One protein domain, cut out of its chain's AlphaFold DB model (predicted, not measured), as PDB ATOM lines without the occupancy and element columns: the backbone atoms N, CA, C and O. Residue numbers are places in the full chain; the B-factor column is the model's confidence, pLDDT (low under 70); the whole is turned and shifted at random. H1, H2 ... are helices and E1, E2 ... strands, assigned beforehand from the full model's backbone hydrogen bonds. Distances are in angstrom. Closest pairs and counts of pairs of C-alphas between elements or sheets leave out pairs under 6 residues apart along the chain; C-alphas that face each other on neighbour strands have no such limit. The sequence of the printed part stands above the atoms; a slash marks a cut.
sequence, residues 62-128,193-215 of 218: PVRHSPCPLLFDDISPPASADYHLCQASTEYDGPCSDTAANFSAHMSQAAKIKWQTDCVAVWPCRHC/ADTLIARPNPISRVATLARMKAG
ATOM      1  N   PRO A  62      56.264 -52.146  22.076       59.19
ATOM      2  CA  PRO A  62      55.238 -51.177  22.383       59.19
ATOM      3  C   PRO A  62      55.919 -49.923  22.941       59.19
ATOM      4  O   PRO A  62      55.991 -49.732  24.157       59.19
ATOM      5  N   VAL A  63      56.428 -49.064  22.052       54.28
ATOM      6  CA  VAL A  63      57.031 -47.779  22.404       54.28
ATOM      7  C   VAL A  63      55.965 -46.891  23.017       54.28
ATOM      8  O   VAL A  63      55.312 -46.062  22.398       54.28
ATOM      9  N   ARG A  64      55.848 -47.015  24.329       58.25
ATOM     10  CA  ARG A  64      55.114 -46.089  25.187       58.25
ATOM     11  C   ARG A  64      55.945 -44.857  25.556       58.25
ATOM     12  O   ARG A  64      55.641 -44.182  26.540       58.25
ATOM     13  N   HIS A  65      56.961 -44.559  24.742       58.88
ATOM     14  CA  HIS A  65      57.715 -43.307  24.777       58.88
ATOM     15  C   HIS A  65      57.143 -42.242  23.839       58.88
ATOM     16  O   HIS A  65      57.524 -41.087  23.975       58.88
ATOM     17  N   SER A  66      56.229 -42.586  22.919       72.44
ATOM     18  CA  SER A  66      55.489 -41.537  22.213       72.44
ATOM     19  C   SER A  66      54.637 -40.759  23.223       72.44
ATOM     20  O   SER A  66      53.984 -41.396  24.065       72.44
ATOM     21  N   PRO A  67      54.645 -39.416  23.167       82.19
ATOM     22  CA  PRO A  67      53.861 -38.586  24.075       82.19
ATOM     23  C   PRO A  67      52.369 -38.893  23.940       82.19
ATOM     24  O   PRO A  67      51.702 -39.163  24.939       82.19
ATOM     25  N   CYS A  68      51.894 -39.007  22.695       88.19
ATOM     26  CA  CYS A  68      50.503 -39.287  22.369       88.19
ATOM     27  C   CYS A  68      50.291 -40.644  21.682       88.19
ATOM     28  O   CYS A  68      51.209 -41.178  21.038       88.19
ATOM     29  N   PRO A  69      49.085 -41.224  21.832       88.12
ATOM     30  CA  PRO A  69      48.660 -42.373  21.051       88.12
ATOM     31  C   PRO A  69      48.443 -42.015  19.573       88.12
ATOM     32  O   PRO A  69      48.324 -40.853  19.202       88.12
ATOM     33  N   LEU A  70      48.390 -43.032  18.714       84.50
ATOM     34  CA  LEU A  70      48.010 -42.886  17.311       84.50
ATOM     35  C   LEU A  70      46.616 -42.264  17.198       84.50
ATOM     36  O   LEU A  70      45.715 -42.660  17.936       84.50
ATOM     37  N   LEU A  71      46.450 -41.363  16.224       87.06
ATOM     38  CA  LEU A  71      45.250 -40.541  16.010       87.06
ATOM     39  C   LEU A  71      44.968 -39.532  17.132       87.06
ATOM     40  O   LEU A  71      43.843 -39.059  17.257       87.06
ATOM     41  N   PHE A  72      45.974 -39.204  17.942       90.12
ATOM     42  CA  PHE A  72      45.897 -38.103  18.889       90.12
ATOM     43  C   PHE A  72      47.041 -37.126  18.640       90.12
ATOM     44  O   PHE A  72      48.208 -37.523  18.595       90.12
ATOM     45  N   ASP A  73      46.694 -35.853  18.509       90.19
ATOM     46  CA  ASP A  73      47.634 -34.762  18.299       90.19
ATOM     47  C   ASP A  73      48.112 -34.216  19.649       90.19
ATOM     48  O   ASP A  73      47.303 -33.981  20.551       90.19
ATOM     49  N   ASP A  74      49.424 -34.010  19.790       90.19
ATOM     50  CA  ASP A  74      49.996 -33.334  20.959       90.19
ATOM     51  C   ASP A  74      49.760 -31.824  20.837       90.19
ATOM     52  O   ASP A  74      50.349 -31.151  19.988       90.19
ATOM     53  N   ILE A  75      48.866 -31.303  21.674       91.12
ATOM     54  CA  ILE A  75      48.492 -29.885  21.742       91.12
ATOM     55  C   ILE A  75      49.125 -29.180  22.948       91.12
ATOM     56  O   ILE A  75      48.704 -28.077  23.317       91.12
ATOM     57  N   SER A  76      50.106 -29.804  23.602       88.56
ATOM     58  CA  SER A  76      50.770 -29.195  24.744       88.56
ATOM     59  C   SER A  76      51.543 -27.914  24.384       88.56
ATOM     60  O   SER A  76      52.085 -27.781  23.284       88.56
ATOM     61  N   PRO A  77      51.694 -26.966  25.332       88.31
ATOM     62  CA  PRO A  77      52.569 -25.812  25.150       88.31
ATOM     63  C   PRO A  77      54.032 -26.229  24.895       88.31
ATOM     64  O   PRO A  77      54.500 -27.178  25.526       88.31
ATOM     65  N   PRO A  78      54.815 -25.478  24.092       75.06
ATOM     66  CA  PRO A  78      56.197 -25.837  23.733       75.06
ATOM     67  C   PRO A  78      57.172 -26.043  24.907       75.06
ATOM     68  O   PRO A  78      58.224 -26.645  24.729       75.06
ATOM     69  N   ALA A  79      56.850 -25.530  26.098       71.06
ATOM     70  CA  ALA A  79      57.672 -25.638  27.307       71.06
ATOM     71  C   ALA A  79      57.208 -26.743  28.282       71.06
ATOM     72  O   ALA A  79      57.662 -26.791  29.424       71.06
ATOM     73  N   SER A  80      56.277 -27.606  27.875       70.56
ATOM     74  CA  SER A  80      55.756 -28.684  28.723       70.56
ATOM     75  C   SER A  80      56.729 -29.870  28.780       70.56
ATOM     76  O   SER A  80      56.744 -30.747  27.926       70.56
ATOM     77  N   ALA A  81      57.573 -29.898  29.812       72.88
ATOM     78  CA  ALA A  81      58.428 -31.056  30.091       72.88
ATOM     79  C   ALA A  81      57.700 -32.147  30.904       72.88
ATOM     80  O   ALA A  81      58.071 -33.316  30.850       72.88
ATOM     81  N   ASP A  82      56.650 -31.768  31.640       82.00
ATOM     82  CA  ASP A  82      56.058 -32.618  32.681       82.00
ATOM     83  C   ASP A  82      54.778 -33.350  32.239       82.00
ATOM     84  O   ASP A  82      54.308 -34.251  32.948       82.00
ATOM     85  N   TYR A  83      54.186 -32.976  31.095       86.44
ATOM     86  CA  TYR A  83      52.948 -33.574  30.583       86.44
ATOM     87  C   TYR A  83      52.692 -33.338  29.084       86.44
ATOM     88  O   TYR A  83      53.124 -32.340  28.513       86.44
ATOM     89  N   HIS A  84      51.886 -34.221  28.492       88.75
ATOM     90  CA  HIS A  84      51.401 -34.153  27.113       88.75
ATOM     91  C   HIS A  84      49.870 -34.111  27.073       88.75
ATOM     92  O   HIS A  84      49.215 -34.962  27.679       88.75
ATOM     93  N   LEU A  85      49.296 -33.128  26.381       92.06
ATOM     94  CA  LEU A  85      47.863 -33.031  26.109       92.06
ATOM     95  C   LEU A  85      47.600 -33.612  24.731       92.06
ATOM     96  O   LEU A  85      47.976 -33.027  23.725       92.06
ATOM     97  N   CYS A  86      46.929 -34.750  24.698       92.62
ATOM     98  CA  CYS A  86      46.660 -35.483  23.478       92.62
ATOM     99  C   CYS A  86      45.185 -35.347  23.123       92.62
ATOM    100  O   CYS A  86      44.318 -35.883  23.820       92.62
ATOM    101  N   GLN A  87      44.902 -34.621  22.049       93.94
ATOM    102  CA  GLN A  87      43.552 -34.406  21.537       93.94
ATOM    103  C   GLN A  87      43.257 -35.418  20.433       93.94
ATOM    104  O   GLN A  87      44.070 -35.592  19.532       93.94
ATOM    105  N   ALA A  88      42.099 -36.077  20.491       91.38
ATOM    106  CA  ALA A  88      41.670 -36.984  19.430       91.38
ATOM    107  C   ALA A  88      41.560 -36.245  18.087       91.38
ATOM    108  O   ALA A  88      40.976 -35.158  18.021       91.38
ATOM    109  N   SER A  89      42.105 -36.844  17.027       87.69
ATOM    110  CA  SER A  89      41.967 -36.344  15.661       87.69
ATOM    111  C   SER A  89      40.574 -36.651  15.104       87.69
ATOM    112  O   SER A  89      39.827 -37.464  15.650       87.69
ATOM    113  N   THR A  90      40.232 -36.061  13.957       82.75
ATOM    114  CA  THR A  90      38.958 -36.338  13.266       82.75
ATOM    115  C   THR A  90      38.836 -37.773  12.746       82.75
ATOM    116  O   THR A  90      37.759 -38.175  12.319       82.75
ATOM    117  N   GLU A  91      39.930 -38.537  12.731       82.19
ATOM    118  CA  GLU A  91      39.952 -39.941  12.305       82.19
ATOM    119  C   GLU A  91      39.726 -40.917  13.470       82.19
ATOM    120  O   GLU A  91      39.479 -42.105  13.246       82.19
ATOM    121  N   TYR A  92      39.827 -40.448  14.717       83.12
ATOM    122  CA  TYR A  92      39.593 -41.277  15.891       83.12
ATOM    123  C   TYR A  92      38.093 -41.350  16.211       83.12
ATOM    124  O   TYR A  92      37.469 -40.367  16.591       83.12
ATOM    125  N   ASP A  93      37.533 -42.554  16.101       81.75
ATOM    126  CA  ASP A  93      36.111 -42.856  16.336       81.75
ATOM    127  C   ASP A  93      35.948 -43.826  17.522       81.75
ATOM    128  O   ASP A  93      35.323 -44.885  17.432       81.75
ATOM    129  N   GLY A  94      36.659 -43.534  18.614       84.00
ATOM    130  CA  GLY A  94      36.618 -44.304  19.857       84.00
ATOM    131  C   GLY A  94      35.988 -43.514  21.011       84.00
ATOM    132  O   GLY A  94      35.699 -42.330  20.873       84.00
ATOM    133  N   PRO A  95      35.799 -44.142  22.186       88.12
ATOM    134  CA  PRO A  95      35.040 -43.561  23.300       88.12
ATOM    135  C   PRO A  95      35.696 -42.333  23.957       88.12
ATOM    136  O   PRO A  95      35.087 -41.715  24.824       88.12
ATOM    137  N   CYS A  96      36.927 -41.986  23.576       90.00
ATOM    138  CA  CYS A  96      37.682 -40.861  24.127       90.00
ATOM    139  C   CYS A  96      37.847 -39.705  23.118       90.00
ATOM    140  O   CYS A  96      38.876 -39.036  23.124       90.00
ATOM    141  N   SER A  97      36.866 -39.494  22.229       87.00
ATOM    142  CA  SER A  97      36.896 -38.471  21.166       87.00
ATOM    143  C   SER A  97      36.723 -37.047  21.695       87.00
ATOM    144  O   SER A  97      37.257 -36.092  21.134       87.00
ATOM    145  N   ASP A  98      35.995 -36.905  22.801       83.19
ATOM    146  CA  ASP A  98      35.409 -35.618  23.188       83.19
ATOM    147  C   ASP A  98      36.288 -34.815  24.158       83.19
ATOM    148  O   ASP A  98      35.964 -33.678  24.502       83.19
ATOM    149  N   THR A  99      37.400 -35.388  24.628       79.75
ATOM    150  CA  THR A  99      38.263 -34.755  25.638       79.75
ATOM    151  C   THR A  99      39.743 -34.983  25.355       79.75
ATOM    152  O   THR A  99      40.163 -36.103  25.068       79.75
ATOM    153  N   ALA A 100      40.545 -33.921  25.487       87.25
ATOM    154  CA  ALA A 100      41.998 -34.032  25.483       87.25
ATOM    155  C   ALA A 100      42.465 -34.827  26.711       87.25
ATOM    156  O   ALA A 100      42.159 -34.471  27.853       87.25
ATOM    157  N   ALA A 101      43.234 -35.887  26.482       89.50
ATOM    158  CA  ALA A 101      43.829 -36.681  27.546       89.50
ATOM    159  C   ALA A 101      45.158 -36.064  27.993       89.50
ATOM    160  O   ALA A 101      46.004 -35.733  27.168       89.50
ATOM    161  N   ASN A 102      45.356 -35.934  29.304       90.44
ATOM    162  CA  ASN A 102      46.619 -35.479  29.876       90.44
ATOM    163  C   ASN A 102      47.465 -36.683  30.306       90.44
ATOM    164  O   ASN A 102      47.084 -37.427  31.214       90.44
ATOM    165  N   PHE A 103      48.623 -36.854  29.675       88.12
ATOM    166  CA  PHE A 103      49.617 -37.854  30.036       88.12
ATOM    167  C   PHE A 103      50.826 -37.176  30.668       88.12
ATOM    168  O   PHE A 103      51.673 -36.618  29.977       88.12
ATOM    169  N   SER A 104      50.941 -37.261  31.992       81.69
ATOM    170  CA  SER A 104      52.155 -36.824  32.686       81.69
ATOM    171  C   SER A 104      53.376 -37.628  32.223       81.69
ATOM    172  O   SER A 104      53.283 -38.842  32.010       81.69
ATOM    173  N   ALA A 105      54.541 -36.978  32.167       71.50
ATOM    174  CA  ALA A 105      55.840 -37.620  31.970       71.50
ATOM    175  C   ALA A 105      56.106 -38.747  32.993       71.50
ATOM    176  O   ALA A 105      56.834 -39.696  32.706       71.50
ATOM    177  N   HIS A 106      55.463 -38.686  34.164       67.69
ATOM    178  CA  HIS A 106      55.591 -39.671  35.241       67.69
ATOM    179  C   HIS A 106      54.473 -40.722  35.266       67.69
ATOM    180  O   HIS A 106      54.416 -41.546  36.184       67.69
ATOM    181  N   MET A 107      53.561 -40.720  34.290       77.00
ATOM    182  CA  MET A 107      52.483 -41.701  34.241       77.00
ATOM    183  C   MET A 107      53.043 -43.113  34.048       77.00
ATOM    184  O   MET A 107      53.822 -43.376  33.130       77.00
ATOM    185  N   SER A 108      52.619 -44.042  34.908       75.19
ATOM    186  CA  SER A 108      53.123 -45.413  34.870       75.19
ATOM    187  C   SER A 108      52.734 -46.130  33.579       75.19
ATOM    188  O   SER A 108      51.704 -45.861  32.949       75.19
ATOM    189  N   GLN A 109      53.537 -47.125  33.218       73.06
ATOM    190  CA  GLN A 109      53.280 -47.919  32.033       73.06
ATOM    191  C   GLN A 109      51.915 -48.624  32.072       73.06
ATOM    192  O   GLN A 109      51.195 -48.658  31.072       73.06
ATOM    193  N   ALA A 110      51.555 -49.159  33.237       73.94
ATOM    194  CA  ALA A 110      50.272 -49.800  33.474       73.94
ATOM    195  C   ALA A 110      49.103 -48.822  33.293       73.94
ATOM    196  O   ALA A 110      48.088 -49.184  32.704       73.94
ATOM    197  N   ALA A 111      49.261 -47.569  33.730       82.19
ATOM    198  CA  ALA A 111      48.241 -46.545  33.554       82.19
ATOM    199  C   ALA A 111      48.036 -46.208  32.066       82.19
ATOM    200  O   ALA A 111      46.892 -46.151  31.616       82.19
ATOM    201  N   LYS A 112      49.120 -46.070  31.284       80.00
ATOM    202  CA  LYS A 112      49.018 -45.879  29.824       80.00
ATOM    203  C   LYS A 112      48.304 -47.059  29.147       80.00
ATOM    204  O   LYS A 112      47.430 -46.837  28.322       80.00
ATOM    205  N   ILE A 113      48.612 -48.304  29.535       78.00
ATOM    206  CA  ILE A 113      47.946 -49.513  29.001       78.00
ATOM    207  C   ILE A 113      46.457 -49.543  29.360       78.00
ATOM    208  O   ILE A 113      45.624 -49.890  28.521       78.00
ATOM    209  N   LYS A 114      46.110 -49.188  30.601       83.25
ATOM    210  CA  LYS A 114      44.714 -49.127  31.034       83.25
ATOM    211  C   LYS A 114      43.936 -48.117  30.195       83.25
ATOM    212  O   LYS A 114      42.935 -48.492  29.596       83.25
ATOM    213  N   TRP A 115      44.440 -46.888  30.086       89.38
ATOM    214  CA  TRP A 115      43.814 -45.862  29.254       89.38
ATOM    215  C   TRP A 115      43.721 -46.314  27.792       89.38
ATOM    216  O   TRP A 115      42.670 -46.189  27.182       89.38
ATOM    217  N   GLN A 116      44.782 -46.927  27.252       86.75
ATOM    218  CA  GLN A 116      44.799 -47.474  25.894       86.75
ATOM    219  C   GLN A 116      43.644 -48.457  25.659       86.75
ATOM    220  O   GLN A 116      42.987 -48.418  24.622       86.75
ATOM    221  N   THR A 117      43.419 -49.344  26.627       82.31
ATOM    222  CA  THR A 117      42.386 -50.380  26.565       82.31
ATOM    223  C   THR A 117      40.995 -49.767  26.660       82.31
ATOM    224  O   THR A 117      40.146 -50.068  25.825       82.31
ATOM    225  N   ASP A 118      40.788 -48.879  27.633       85.94
ATOM    226  CA  ASP A 118      39.504 -48.218  27.878       85.94
ATOM    227  C   ASP A 118      39.111 -47.316  26.693       85.94
ATOM    228  O   ASP A 118      37.968 -47.331  26.242       85.94
ATOM    229  N   CYS A 119      40.082 -46.589  26.136       88.31
ATOM    230  CA  CYS A 119      39.898 -45.706  24.991       88.31
ATOM    231  C   CYS A 119      40.002 -46.418  23.644       88.31
ATOM    232  O   CYS A 119      39.817 -45.792  22.608       88.31
ATOM    233  N   VAL A 120      40.329 -47.710  23.603       87.31
ATOM    234  CA  VAL A 120      40.472 -48.445  22.334       87.31
ATOM    235  C   VAL A 120      41.486 -47.763  21.377       87.31
ATOM    236  O   VAL A 120      41.465 -47.936  20.157       87.31
ATOM    237  N   ALA A 121      42.407 -46.992  21.953       85.12
ATOM    238  CA  ALA A 121      43.475 -46.271  21.277       85.12
ATOM    239  C   ALA A 121      44.743 -47.134  21.266       85.12
ATOM    240  O   ALA A 121      44.766 -48.215  21.851       85.12
ATOM    241  N   VAL A 122      45.813 -46.712  20.592       80.50
ATOM    242  CA  VAL A 122      47.082 -47.461  20.575       80.50
ATOM    243  C   VAL A 122      48.247 -46.491  20.580       80.50
ATOM    244  O   VAL A 122      48.276 -45.589  19.754       80.50
ATOM    245  N   TRP A 123      49.233 -46.680  21.462       82.06
ATOM    246  CA  TRP A 123      50.507 -45.974  21.309       82.06
ATOM    247  C   TRP A 123      51.295 -46.551  20.137       82.06
ATOM    248  O   TRP A 123      51.334 -47.778  19.990       82.06
ATOM    249  N   PRO A 124      51.930 -45.702  19.311       72.81
ATOM    250  CA  PRO A 124      52.744 -46.182  18.209       72.81
ATOM    251  C   PRO A 124      53.811 -47.131  18.739       72.81
ATOM    252  O   PRO A 124      54.522 -46.847  19.700       72.81
ATOM    253  N   CYS A 125      53.900 -48.288  18.102       69.31
ATOM    254  CA  CYS A 125      54.888 -49.291  18.439       69.31
ATOM    255  C   CYS A 125      56.078 -49.122  17.494       69.31
ATOM    256  O   CYS A 125      55.903 -48.825  16.306       69.31
ATOM    257  N   ARG A 126      57.292 -49.278  18.020       66.00
ATOM    258  CA  ARG A 126      58.505 -49.273  17.201       66.00
ATOM    259  C   ARG A 126      58.849 -50.715  16.901       66.00
ATOM    260  O   ARG A 126      58.953 -51.547  17.798       66.00
ATOM    261  N   HIS A 127      59.051 -51.008  15.631       68.38
ATOM    262  CA  HIS A 127      59.794 -52.197  15.263       68.38
ATOM    263  C   HIS A 127      61.240 -51.780  15.099       68.38
ATOM    264  O   HIS A 127      61.556 -50.982  14.226       68.38
ATOM    265  N   CYS A 128      62.099 -52.301  15.963       74.75
ATOM    266  CA  CYS A 128      63.529 -52.107  15.846       74.75
ATOM    267  C   CYS A 128      64.248 -53.414  16.158       74.75
ATOM    268  O   CYS A 128      63.771 -54.249  16.936       74.75
ATOM    269  N   ALA A 193      63.942 -47.044   8.534       46.56
ATOM    270  CA  ALA A 193      62.879 -48.011   8.789       46.56
ATOM    271  C   ALA A 193      62.592 -48.264  10.287       46.56
ATOM    272  O   ALA A 193      61.737 -49.091  10.592       46.56
ATOM    273  N   ASP A 194      63.184 -47.495  11.215       48.22
ATOM    274  CA  ASP A 194      62.560 -47.152  12.511       48.22
ATOM    275  C   ASP A 194      61.297 -46.298  12.275       48.22
ATOM    276  O   ASP A 194      61.059 -45.242  12.862       48.22
ATOM    277  N   THR A 195      60.478 -46.740  11.333       50.75
ATOM    278  CA  THR A 195      59.148 -46.246  11.106       50.75
ATOM    279  C   THR A 195      58.414 -46.684  12.359       50.75
ATOM    280  O   THR A 195      58.165 -47.874  12.558       50.75
ATOM    281  N   LEU A 196      58.098 -45.736  13.248       51.28
ATOM    282  CA  LEU A 196      56.896 -45.863  14.068       51.28
ATOM    283  C   LEU A 196      55.861 -46.465  13.121       51.28
ATOM    284  O   LEU A 196      55.587 -45.829  12.102       51.28
ATOM    285  N   ILE A 197      55.425 -47.714  13.333       53.84
ATOM    286  CA  ILE A 197      54.517 -48.346  12.372       53.84
ATOM    287  C   ILE A 197      53.175 -47.648  12.547       53.84
ATOM    288  O   ILE A 197      52.293 -48.071  13.285       53.84
ATOM    289  N   ALA A 198      53.062 -46.522  11.868       56.16
ATOM    290  CA  ALA A 198      51.846 -45.944  11.396       56.16
ATOM    291  C   ALA A 198      51.823 -46.293   9.908       56.16
ATOM    292  O   ALA A 198      52.578 -45.700   9.138       56.16
ATOM    293  N   ARG A 199      50.988 -47.281   9.541       48.88
ATOM    294  CA  ARG A 199      50.164 -47.390   8.304       48.88
ATOM    295  C   ARG A 199      49.969 -48.862   7.884       48.88
ATOM    296  O   ARG A 199      50.906 -49.637   8.051       48.88
ATOM    297  N   PRO A 200      48.799 -49.285   7.338       44.38
ATOM    298  CA  PRO A 200      47.695 -48.485   6.787       44.38
ATOM    299  C   PRO A 200      46.345 -48.618   7.519       44.38
ATOM    300  O   PRO A 200      45.370 -48.047   7.052       44.38
ATOM    301  N   ASN A 201      46.256 -49.338   8.642       50.22
ATOM    302  CA  ASN A 201      45.002 -49.437   9.394       50.22
ATOM    303  C   ASN A 201      45.066 -48.562  10.651       50.22
ATOM    304  O   ASN A 201      45.664 -48.987  11.641       50.22
ATOM    305  N   PRO A 202      44.463 -47.356  10.632       50.34
ATOM    306  CA  PRO A 202      44.441 -46.449  11.785       50.34
ATOM    307  C   PRO A 202      43.678 -47.049  12.978       50.34
ATOM    308  O   PRO A 202      43.821 -46.614  14.116       50.34
ATOM    309  N   ILE A 203      42.899 -48.101  12.726       55.34
ATOM    310  CA  ILE A 203      42.043 -48.772  13.691       55.34
ATOM    311  C   ILE A 203      42.734 -50.058  14.164       55.34
ATOM    312  O   ILE A 203      42.998 -50.971  13.383       55.34
ATOM    313  N   SER A 204      43.022 -50.147  15.466       58.78
ATOM    314  CA  SER A 204      43.595 -51.351  16.083       58.78
ATOM    315  C   SER A 204      42.714 -52.587  15.848       58.78
ATOM    316  O   SER A 204      41.515 -52.466  15.604       58.78
ATOM    317  N   ARG A 205      43.251 -53.812  15.962       64.38
ATOM    318  CA  ARG A 205      42.424 -55.040  15.879       64.38
ATOM    319  C   ARG A 205      41.281 -55.021  16.903       64.38
ATOM    320  O   ARG A 205      40.180 -55.465  16.602       64.38
ATOM    321  N   VAL A 206      41.540 -54.488  18.097       56.75
ATOM    322  CA  VAL A 206      40.540 -54.329  19.164       56.75
ATOM    323  C   VAL A 206      39.462 -53.332  18.744       56.75
ATOM    324  O   VAL A 206      38.278 -53.639  18.846       56.75
ATOM    325  N   ALA A 207      39.865 -52.190  18.191       56.88
ATOM    326  CA  ALA A 207      38.964 -51.176  17.659       56.88
ATOM    327  C   ALA A 207      38.141 -51.697  16.471       56.88
ATOM    328  O   ALA A 207      36.936 -51.483  16.396       56.88
ATOM    329  N   THR A 208      38.758 -52.495  15.603       66.44
ATOM    330  CA  THR A 208      38.101 -53.169  14.480       66.44
ATOM    331  C   THR A 208      37.034 -54.144  14.980       66.44
ATOM    332  O   THR A 208      35.900 -54.122  14.509       66.44
ATOM    333  N   LEU A 209      37.359 -54.964  15.985       63.41
ATOM    334  CA  LEU A 209      36.407 -55.891  16.603       63.41
ATOM    335  C   LEU A 209      35.264 -55.160  17.320       63.41
ATOM    336  O   LEU A 209      34.131 -55.636  17.290       63.41
ATOM    337  N   ALA A 210      35.539 -54.016  17.953       59.28
ATOM    338  CA  ALA A 210      34.515 -53.189  18.585       59.28
ATOM    339  C   ALA A 210      33.531 -52.620  17.548       59.28
ATOM    340  O   ALA A 210      32.322 -52.757  17.726       59.28
ATOM    341  N   ARG A 211      34.031 -52.089  16.422       66.81
ATOM    342  CA  ARG A 211      33.198 -51.603  15.303       66.81
ATOM    343  C   ARG A 211      32.336 -52.709  14.698       66.81
ATOM    344  O   ARG A 211      31.134 -52.524  14.531       66.81
ATOM    345  N   MET A 212      32.921 -53.889  14.467       73.00
ATOM    346  CA  MET A 212      32.184 -55.064  13.983       73.00
ATOM    347  C   MET A 212      31.064 -55.480  14.947       73.00
ATOM    348  O   MET A 212      29.958 -55.778  14.503       73.00
ATOM    349  N   LYS A 213      31.317 -55.467  16.264       71.12
ATOM    350  CA  LYS A 213      30.290 -55.753  17.285       71.12
ATOM    351  C   LYS A 213      29.193 -54.690  17.341       71.12
ATOM    352  O   LYS A 213      28.053 -55.029  17.640       71.12
ATOM    353  N   ALA A 214      29.531 -53.437  17.053       68.62
ATOM    354  CA  ALA A 214      28.588 -52.324  16.990       68.62
ATOM    355  C   ALA A 214      27.819 -52.248  15.654       68.62
ATOM    356  O   ALA A 214      27.003 -51.349  15.475       68.62
ATOM    357  N   GLY A 215      28.066 -53.166  14.712       65.94
ATOM    358  CA  GLY A 215      27.411 -53.168  13.400       65.94
ATOM    359  C   GLY A 215      27.858 -52.030  12.473       65.94
ATOM    360  O   GLY A 215      27.233 -51.808  11.440       65.94
TER     361      GLY A 215
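What this domain is: This is residues 62 to 128 and 193 to 215 of the 218 residues of an uncharacterized protein of Vitrella brassicaformis (strain CCMP3155) (UniProt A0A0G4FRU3). With little regular structure, the domain is mostly loops around a small sheet of three short strands, E1 to E3; helix H1 lies off to the E3 side and helix H2 lies farthest out. The 90 printed residues hold 32 in named elements, under half, in the order E1 E2 E3 H1 H2, class mixed. The sheet, order E1 - E2 - E3, is a meander, each strand the antiparallel neighbour of the one before. The whole is compact, radius of gyration of the C-alphas 13.2 A, spans 43 by 33 by 25 A.

How they stand to each other: Inner strand E2, residues 83 to 88, forms hairpins with edge strands E1, residues 72 to 74, at 142 degrees, N 73 to O 87 2.8 A, and E3, residues 101 to 104, at 160 degrees, N 84 to O 103 2.8 A, both within hydrogen-bond range. The pairing is staggered: E2 pairs with E3 over 83 to 86 and with E1 over 86 to 88. H1, residues 109 to 118, is only just not on the sheet, with 4 pairs of C-alphas within 10 A. H2, residues 205 to 213, is apart from H1 and the strands. In both helices every O i to N i+4 pair is within hydrogen-bond range.

Where its parts are: E1 is 6.6 A long from C-alpha 72 at (45.897, -38.103, 18.889), E2 16.2 A, E3 9.8 A, H1 14.4 A, and H2 12.2 A, ending at C-alpha 213 (30.290, -55.753, 17.285).

The domain as a whole: The farthest C-alphas, of Ala 79 and Gly 215, are 43.2 A apart. Residues 129 to 192 are not printed; C-alphas 128 and 193 are 8.2 A apart. The E2 to E3 link is long. The 29 residues under pLDDT 70 include 193 to 211.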